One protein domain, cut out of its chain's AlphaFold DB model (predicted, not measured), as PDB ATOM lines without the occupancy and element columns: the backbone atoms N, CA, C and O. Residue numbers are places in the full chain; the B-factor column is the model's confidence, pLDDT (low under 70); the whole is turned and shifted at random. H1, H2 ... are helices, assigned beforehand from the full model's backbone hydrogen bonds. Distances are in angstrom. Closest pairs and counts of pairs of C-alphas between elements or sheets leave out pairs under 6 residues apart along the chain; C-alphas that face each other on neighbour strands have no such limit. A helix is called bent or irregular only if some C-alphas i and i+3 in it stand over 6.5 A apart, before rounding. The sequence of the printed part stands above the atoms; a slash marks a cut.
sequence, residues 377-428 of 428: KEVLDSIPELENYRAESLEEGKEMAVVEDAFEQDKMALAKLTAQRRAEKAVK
ATOM      1  N   LYS A 377      -2.627 -27.341  43.264       80.81
ATOM      2  CA  LYS A 377      -2.835 -28.678  43.832       80.81
ATOM      3  C   LYS A 377      -3.420 -28.588  45.234       80.81
ATOM      4  O   LYS A 377      -4.401 -29.260  45.492       80.81
ATOM      5  N   GLU A 378      -2.894 -27.703  46.074       83.00
ATOM      6  CA  GLU A 378      -3.416 -27.487  47.426       83.00
ATOM      7  C   GLU A 378      -4.877 -27.014  47.412       83.00
ATOM      8  O   GLU A 378      -5.691 -27.526  48.172       83.00
ATOM      9  N   VAL A 379      -5.249 -26.106  46.500       79.75
ATOM     10  CA  VAL A 379      -6.647 -25.657  46.356       79.75
ATOM     11  C   VAL A 379      -7.564 -26.785  45.888       79.75
ATOM     12  O   VAL A 379      -8.666 -26.908  46.406       79.75
ATOM     13  N   LEU A 380      -7.131 -27.610  44.930       72.50
ATOM     14  CA  LEU A 380      -7.940 -28.732  44.443       72.50
ATOM     15  C   LEU A 380      -8.063 -29.861  45.469       72.50
ATOM     16  O   LEU A 380      -9.129 -30.453  45.565       72.50
ATOM     17  N   ASP A 381      -7.009 -30.119  46.241       80.62
ATOM     18  CA  ASP A 381      -7.020 -31.096  47.336       80.62
ATOM     19  C   ASP A 381      -7.836 -30.585  48.548       80.62
ATOM     20  O   ASP A 381      -8.214 -31.371  49.411       80.62
ATOM     21  N   SER A 382      -8.128 -29.276  48.616       76.25
ATOM     22  CA  SER A 382      -8.974 -28.658  49.651       76.25
ATOM     23  C   SER A 382     -10.469 -28.670  49.316       76.25
ATOM     24  O   SER A 382     -11.274 -28.329  50.180       76.25
ATOM     25  N   ILE A 383     -10.856 -29.008  48.080       81.12
ATOM     26  CA  ILE A 383     -12.266 -29.172  47.709       81.12
ATOM     27  C   ILE A 383     -12.683 -30.558  48.210       81.12
ATOM     28  O   ILE A 383     -12.122 -31.545  47.728       81.12
ATOM     29  N   PRO A 384     -13.631 -30.671  49.160       75.31
ATOM     30  CA  PRO A 384     -14.156 -31.971  49.550       75.31
ATOM     31  C   PRO A 384     -14.689 -32.667  48.299       75.31
ATOM     32  O   PRO A 384     -15.403 -32.049  47.504       75.31
ATOM     33  N   GLU A 385     -14.305 -33.926  48.087       78.25
ATOM     34  CA  GLU A 385     -14.790 -34.701  46.947       78.25
ATOM     35  C   GLU A 385     -16.324 -34.628  46.928       78.25
ATOM     36  O   GLU A 385     -16.969 -34.863  47.948       78.25
ATOM     37  N   LEU A 386     -16.911 -34.254  45.785       55.16
ATOM     38  CA  LEU A 386     -18.365 -34.087  45.605       55.16
ATOM     39  C   LEU A 386     -19.168 -35.321  46.055       55.16
ATOM     40  O   LEU A 386     -20.342 -35.217  46.402       55.16
ATOM     41  N   GLU A 387     -18.521 -36.485  46.079       60.84
ATOM     42  CA  GLU A 387     -19.068 -37.737  46.593       60.84
ATOM     43  C   GLU A 387     -19.358 -37.684  48.104       60.84
ATOM     44  O   GLU A 387     -20.362 -38.244  48.535       60.84
ATOM     45  N   ASN A 388     -18.578 -36.935  48.893       69.56
ATOM     46  CA  ASN A 388     -18.811 -36.756  50.331       69.56
ATOM     47  C   ASN A 388     -20.022 -35.855  50.608       69.56
ATOM     48  O   ASN A 388     -20.841 -36.193  51.456       69.56
ATOM     49  N   TYR A 389     -20.213 -34.778  49.835       62.53
ATOM     50  CA  TYR A 389     -21.425 -33.948  49.935       62.53
ATOM     51  C   TYR A 389     -22.690 -34.722  49.544       62.53
ATOM     52  O   TYR A 389     -23.750 -34.547  50.144       62.53
ATOM     53  N   ARG A 390     -22.580 -35.611  48.550       61.69
ATOM     54  CA  ARG A 390     -23.700 -36.452  48.116       61.69
ATOM     55  C   ARG A 390     -24.033 -37.540  49.135       61.69
ATOM     56  O   ARG A 390     -25.208 -37.844  49.308       61.69
ATOM     57  N   ALA A 391     -23.025 -38.109  49.797       67.56
ATOM     58  CA  ALA A 391     -23.208 -39.118  50.837       67.56
ATOM     59  C   ALA A 391     -23.832 -38.523  52.111       67.56
ATOM     60  O   ALA A 391     -24.825 -39.060  52.595       67.56
ATOM     61  N   GLU A 392     -23.331 -37.380  52.592       65.00
ATOM     62  CA  GLU A 392     -23.861 -36.719  53.795       65.00
ATOM     63  C   GLU A 392     -25.300 -36.209  53.594       65.00
ATOM     64  O   GLU A 392     -26.141 -36.343  54.483       65.00
ATOM     65  N   SER A 393     -25.641 -35.704  52.402       62.00
ATOM     66  CA  SER A 393     -27.013 -35.256  52.118       62.00
ATOM     67  C   SER A 393     -28.033 -36.397  52.053       62.00
ATOM     68  O   SER A 393     -29.202 -36.176  52.372       62.00
ATOM     69  N   LEU A 394     -27.622 -37.590  51.612       66.06
ATOM     70  CA  LEU A 394     -28.506 -38.757  51.523       66.06
ATOM     71  C   LEU A 394     -28.758 -39.380  52.902       66.06
ATOM     72  O   LEU A 394     -29.811 -39.975  53.118       66.06
ATOM     73  N   GLU A 395     -27.815 -39.213  53.829       70.44
ATOM     74  CA  GLU A 395     -27.911 -39.717  55.200       70.44
ATOM     75  C   GLU A 395     -28.749 -38.795  56.108       70.44
ATOM     76  O   GLU A 395     -29.438 -39.276  57.006       70.44
ATOM     77  N   GLU A 396     -28.786 -37.484  55.837       72.25
ATOM     78  CA  GLU A 396     -29.544 -36.512  56.646       72.25
ATOM     79  C   GLU A 396     -30.968 -36.209  56.144       72.25
ATOM     80  O   GLU A 396     -31.680 -35.420  56.767       72.25
ATOM     81  N   GLY A 397     -31.410 -36.805  55.032       74.81
ATOM     82  CA  GLY A 397     -32.767 -36.602  54.502       74.81
ATOM     83  C   GLY A 397     -33.092 -35.145  54.147       74.81
ATOM     84  O   GLY A 397     -34.264 -34.769  54.093       74.81
ATOM     85  N   LYS A 398     -32.069 -34.310  53.930       65.62
ATOM     86  CA  LYS A 398     -32.242 -32.916  53.518       65.62
ATOM     87  C   LYS A 398     -32.720 -32.879  52.069       65.62
ATOM     88  O   LYS A 398     -32.160 -33.547  51.203       65.62
ATOM     89  N   GLU A 399     -33.771 -32.102  51.820       70.06
ATOM     90  CA  GLU A 399     -34.320 -31.890  50.483       70.06
ATOM     91  C   GLU A 399     -33.225 -31.359  49.541       70.06
ATOM     92  O   GLU A 399     -32.531 -30.395  49.868       70.06
ATOM     93  N   MET A 400     -33.079 -31.990  48.369       64.81
ATOM     94  CA  MET A 400     -32.031 -31.701  47.370       64.81
ATOM     95  C   MET A 400     -31.927 -30.210  47.001       64.81
ATOM     96  O   MET A 400     -30.835 -29.728  46.713       64.81
ATOM     97  N   ALA A 401     -33.034 -29.466  47.087       67.19
ATOM     98  CA  ALA A 401     -33.079 -28.029  46.822       67.19
ATOM     99  C   ALA A 401     -32.169 -27.209  47.760       67.19
ATOM    100  O   ALA A 401     -31.521 -26.262  47.326       67.19
ATOM    101  N   VAL A 402     -32.043 -27.599  49.035       72.19
ATOM    102  CA  VAL A 402     -31.189 -26.884  50.004       72.19
ATOM    103  C   VAL A 402     -29.700 -27.106  49.708       72.19
ATOM    104  O   VAL A 402     -28.861 -26.255  50.007       72.19
ATOM    105  N   VAL A 403     -29.359 -28.245  49.102       72.81
ATOM    106  CA  VAL A 403     -27.980 -28.587  48.729       72.81
ATOM    107  C   VAL A 403     -27.547 -27.846  47.469       72.81
ATOM    108  O   VAL A 403     -26.407 -27.387  47.399       72.81
ATOM    109  N   GLU A 404     -28.450 -27.680  46.501       76.94
ATOM    110  CA  GLU A 404     -28.185 -26.893  45.293       76.94
ATOM    111  C   GLU A 404     -27.950 -25.412  45.624       76.94
ATOM    112  O   GLU A 404     -26.975 -24.827  45.146       76.94
ATOM    113  N   ASP A 405     -28.742 -24.836  46.533       85.25
ATOM    114  CA  ASP A 405     -28.549 -23.455  46.993       85.25
ATOM    115  C   ASP A 405     -27.209 -23.256  47.720       85.25
ATOM    116  O   ASP A 405     -26.512 -22.260  47.498       85.25
ATOM    117  N   ALA A 406     -26.810 -24.208  48.571       83.38
ATOM    118  CA  ALA A 406     -25.521 -24.160  49.262       83.38
ATOM    119  C   ALA A 406     -24.342 -24.269  48.277       83.38
ATOM    120  O   ALA A 406     -23.358 -23.534  48.392       83.38
ATOM    121  N   PHE A 407     -24.462 -25.133  47.266       86.94
ATOM    122  CA  PHE A 407     -23.448 -25.283  46.225       86.94
ATOM    123  C   PHE A 407     -23.291 -24.010  45.382       86.94
ATOM    124  O   PHE A 407     -22.166 -23.577  45.103       86.94
ATOM    125  N   GLU A 408     -24.396 -23.359  45.010       89.12
ATOM    126  CA  GLU A 408     -24.338 -22.136  44.209       89.12
ATOM    127  C   GLU A 408     -23.790 -20.947  45.027       89.12
ATOM    128  O   GLU A 408     -23.038 -20.118  44.496       89.12
ATOM    129  N   GLN A 409     -24.051 -20.901  46.342       92.25
ATOM    130  CA  GLN A 409     -23.411 -19.944  47.254       92.25
ATOM    131  C   GLN A 409     -21.888 -20.131  47.326       92.25
ATOM    132  O   GLN A 409     -21.144 -19.151  47.197       92.25
ATOM    133  N   ASP A 410     -21.407 -21.370  47.457       92.25
ATOM    134  CA  ASP A 410     -19.971 -21.670  47.503       92.25
ATOM    135  C   ASP A 410     -19.272 -21.354  46.174       92.25
ATOM    136  O   ASP A 410     -18.172 -20.788  46.141       92.25
ATOM    137  N   LYS A 411     -19.941 -21.617  45.049       93.88
ATOM    138  CA  LYS A 411     -19.462 -21.251  43.713       93.88
ATOM    139  C   LYS A 411     -19.345 -19.734  43.543       93.88
ATOM    140  O   LYS A 411     -18.330 -19.250  43.025       93.88
ATOM    141  N   MET A 412     -20.322 -18.964  44.030       94.06
ATOM    142  CA  MET A 412     -20.242 -17.498  44.045       94.06
ATOM    143  C   MET A 412     -19.121 -16.987  44.959       94.06
ATOM    144  O   MET A 412     -18.386 -16.065  44.580       94.06
ATOM    145  N   ALA A 413     -18.929 -17.598  46.131       95.31
ATOM    146  CA  ALA A 413     -17.838 -17.255  47.040       95.31
ATOM    147  C   ALA A 413     -16.461 -17.502  46.392       95.31
ATOM    148  O   ALA A 413     -15.584 -16.629  46.436       95.31
ATOM    149  N   LEU A 414     -16.288 -18.634  45.703       94.44
ATOM    150  CA  LEU A 414     -15.058 -18.971  44.982       94.44
ATOM    151  C   LEU A 414     -14.787 -18.007  43.816       94.44
ATOM    152  O   LEU A 414     -13.646 -17.562  43.620       94.44
ATOM    153  N   ALA A 415     -15.824 -17.632  43.064       92.62
ATOM    154  CA  ALA A 415     -15.719 -16.649  41.989       92.62
ATOM    155  C   ALA A 415     -15.267 -15.280  42.522       92.62
ATOM    156  O   ALA A 415     -14.342 -14.668  41.974       92.62
ATOM    157  N   LYS A 416     -15.846 -14.832  43.645       96.06
ATOM    158  CA  LYS A 416     -15.489 -13.571  44.308       96.06
ATOM    159  C   LYS A 416     -14.043 -13.574  44.805       96.06
ATOM    160  O   LYS A 416     -13.310 -12.612  44.568       96.06
ATOM    161  N   LEU A 417     -13.596 -14.669  45.418       96.31
ATOM    162  CA  LEU A 417     -12.227 -14.816  45.919       96.31
ATOM    163  C   LEU A 417     -11.205 -14.843  44.769       96.31
ATOM    164  O   LEU A 417     -10.143 -14.220  44.843       96.31
ATOM    165  N   THR A 418     -11.555 -15.486  43.653       94.31
ATOM    166  CA  THR A 418     -10.735 -15.493  42.433       94.31
ATOM    167  C   THR A 418     -10.630 -14.096  41.814       94.31
ATOM    168  O   THR A 418      -9.538 -13.678  41.415       94.31
ATOM    169  N   ALA A 419     -11.735 -13.347  41.765       93.62
ATOM    170  CA  ALA A 419     -11.748 -11.965  41.291       93.62
ATOM    171  C   ALA A 419     -10.883 -11.053  42.177       93.62
ATOM    172  O   ALA A 419     -10.063 -10.294  41.656       93.62
ATOM    173  N   GLN A 420     -10.983 -11.190  43.502       96.56
ATOM    174  CA  GLN A 420     -10.156 -10.444  44.451       96.56
ATOM    175  C   GLN A 420      -8.661 -10.736  44.259       96.56
ATOM    176  O   GLN A 420      -7.864  -9.808  44.145       96.56
ATOM    177  N   ARG A 421      -8.266 -12.010  44.117       93.81
ATOM    178  CA  ARG A 421      -6.861 -12.377  43.857       93.81
ATOM    179  C   ARG A 421      -6.338 -11.821  42.531       93.81
ATOM    180  O   ARG A 421      -5.165 -11.463  42.437       93.81
ATOM    181  N   ARG A 422      -7.181 -11.741  41.493       94.06
ATOM    182  CA  ARG A 422      -6.814 -11.097  40.219       94.06
ATOM    183  C   ARG A 422      -6.616  -9.592  40.389       94.06
ATOM    184  O   ARG A 422      -5.644  -9.065  39.856       94.06
ATOM    185  N   ALA A 423      -7.478  -8.929  41.159       93.94
ATOM    186  CA  ALA A 423      -7.326  -7.512  41.479       93.94
ATOM    187  C   ALA A 423      -6.032  -7.246  42.271       93.94
ATOM    188  O   ALA A 423      -5.264  -6.363  41.905       93.94
ATOM    189  N   GLU A 424      -5.718  -8.063  43.279       95.62
ATOM    190  CA  GLU A 424      -4.469  -7.943  44.047       95.62
ATOM    191  C   GLU A 424      -3.213  -8.164  43.192       95.62
ATOM    192  O   GLU A 424      -2.207  -7.484  43.389       95.62
ATOM    193  N   LYS A 425      -3.262  -9.086  42.219       94.06
ATOM    194  CA  LYS A 425      -2.168  -9.287  41.255       94.06
ATOM    195  C   LYS A 425      -2.001  -8.123  40.281       94.06
ATOM    196  O   LYS A 425      -0.899  -7.942  39.793       94.06
ATOM    197  N   ALA A 426      -3.059  -7.371  39.981       89.19
ATOM    198  CA  ALA A 426      -2.981  -6.204  39.099       89.19
ATOM    199  C   ALA A 426      -2.421  -4.956  39.804       89.19
ATOM    200  O   ALA A 426      -1.946  -4.039  39.140       89.19
ATOM    201  N   VAL A 427      -2.500  -4.911  41.138       95.75
ATOM    202  CA  VAL A 427      -1.966  -3.815  41.964       95.75
ATOM    203  C   VAL A 427      -0.474  -3.997  42.279       95.75
ATOM    204  O   VAL A 427       0.214  -3.013  42.545       95.75
ATOM    205  N   LYS A 428       0.024  -5.237  42.258       83.81
ATOM    206  CA  LYS A 428       1.450  -5.574  42.413       83.81
ATOM    207  C   LYS A 428       2.183  -5.480  41.082       83.81
ATOM    208  O   LYS A 428       3.349  -5.028  41.115       83.81
TER     209      LYS A 428
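What this domain is: This is residues 377 to 428 of the 428 residues of the protein "Hypothetical protein" of Symbiodinium sp. CCMP2592 (UniProt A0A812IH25). One long helix, H3, makes the longest axis, and the stretch before it folds back at a tight link to form an open, lopsided V with it. The short helix H2 is the start of the other arm, near the first part of H3, while the very short H1 lies farther out along that arm, away from both; most of H3 stands free. The printed part has 52 residues with three named helices, in the order H1, H2, H3 along the chain, and no named strand, and its class is all helix. It is only just loose, close to extended, with a radius of gyration of the C-alphas of 14.8 A, and its C-alphas span 48 by 23 by 9 A.

How they stand to each other: The longest helix, H3, holds residues 400 to 427 and touches no helix. H2, residues 386 to 395, is close to H3 but not clearly touching it, with 2 pairs of C-alphas within 8 A. The closest C-alphas of the two are those of Ser 393 and Val 403, 7.5 A apart. Their lines stand at a shallow tilt of 30 degrees, and they run opposite ways. Their centres are 20.9 A apart. H1, residues 377 to 381, is apart from H3. It is also apart from H2, which follows it in the chain. In H1, H2 and H3 every pair of O of residue i and N of residue i+4 is within hydrogen-bond range.

Where its parts are: H3 runs from Met 400, with its C-alpha at (-32.031, -31.701, 47.370), to Val 427, with its C-alpha at (-1.966, -3.815, 41.964), and measures 41.4 A from first to last C-alpha. H2 runs from Leu 386 to Glu 395 and measures 14.7 A. H1 runs from Lys 377, with its C-alpha at (-2.835, -28.678, 43.832), to Asp 381 and measures 6.0 A. No helix is bent or irregular.

The domain as a whole: The two C-alphas farthest apart are those of Gly 397 and Lys 428, at 47.7 A, while those of Lys 377 and Lys 428, the first and last printed, are 23.5 A apart. Lys 428 is the chain's last residue. The printed part has no cut. The links from H1 to H2 and from H2 to H3 are tight, with 4 residues in each. Residues 377 to 388, 394 to 399 and 408 to 428 stand free. The mean pLDDT of the printed part is 80.8, and it is under 70 at residues 386 to 394, 398 and 400 to 401. The mean is 64 in H2 and 89 in H3.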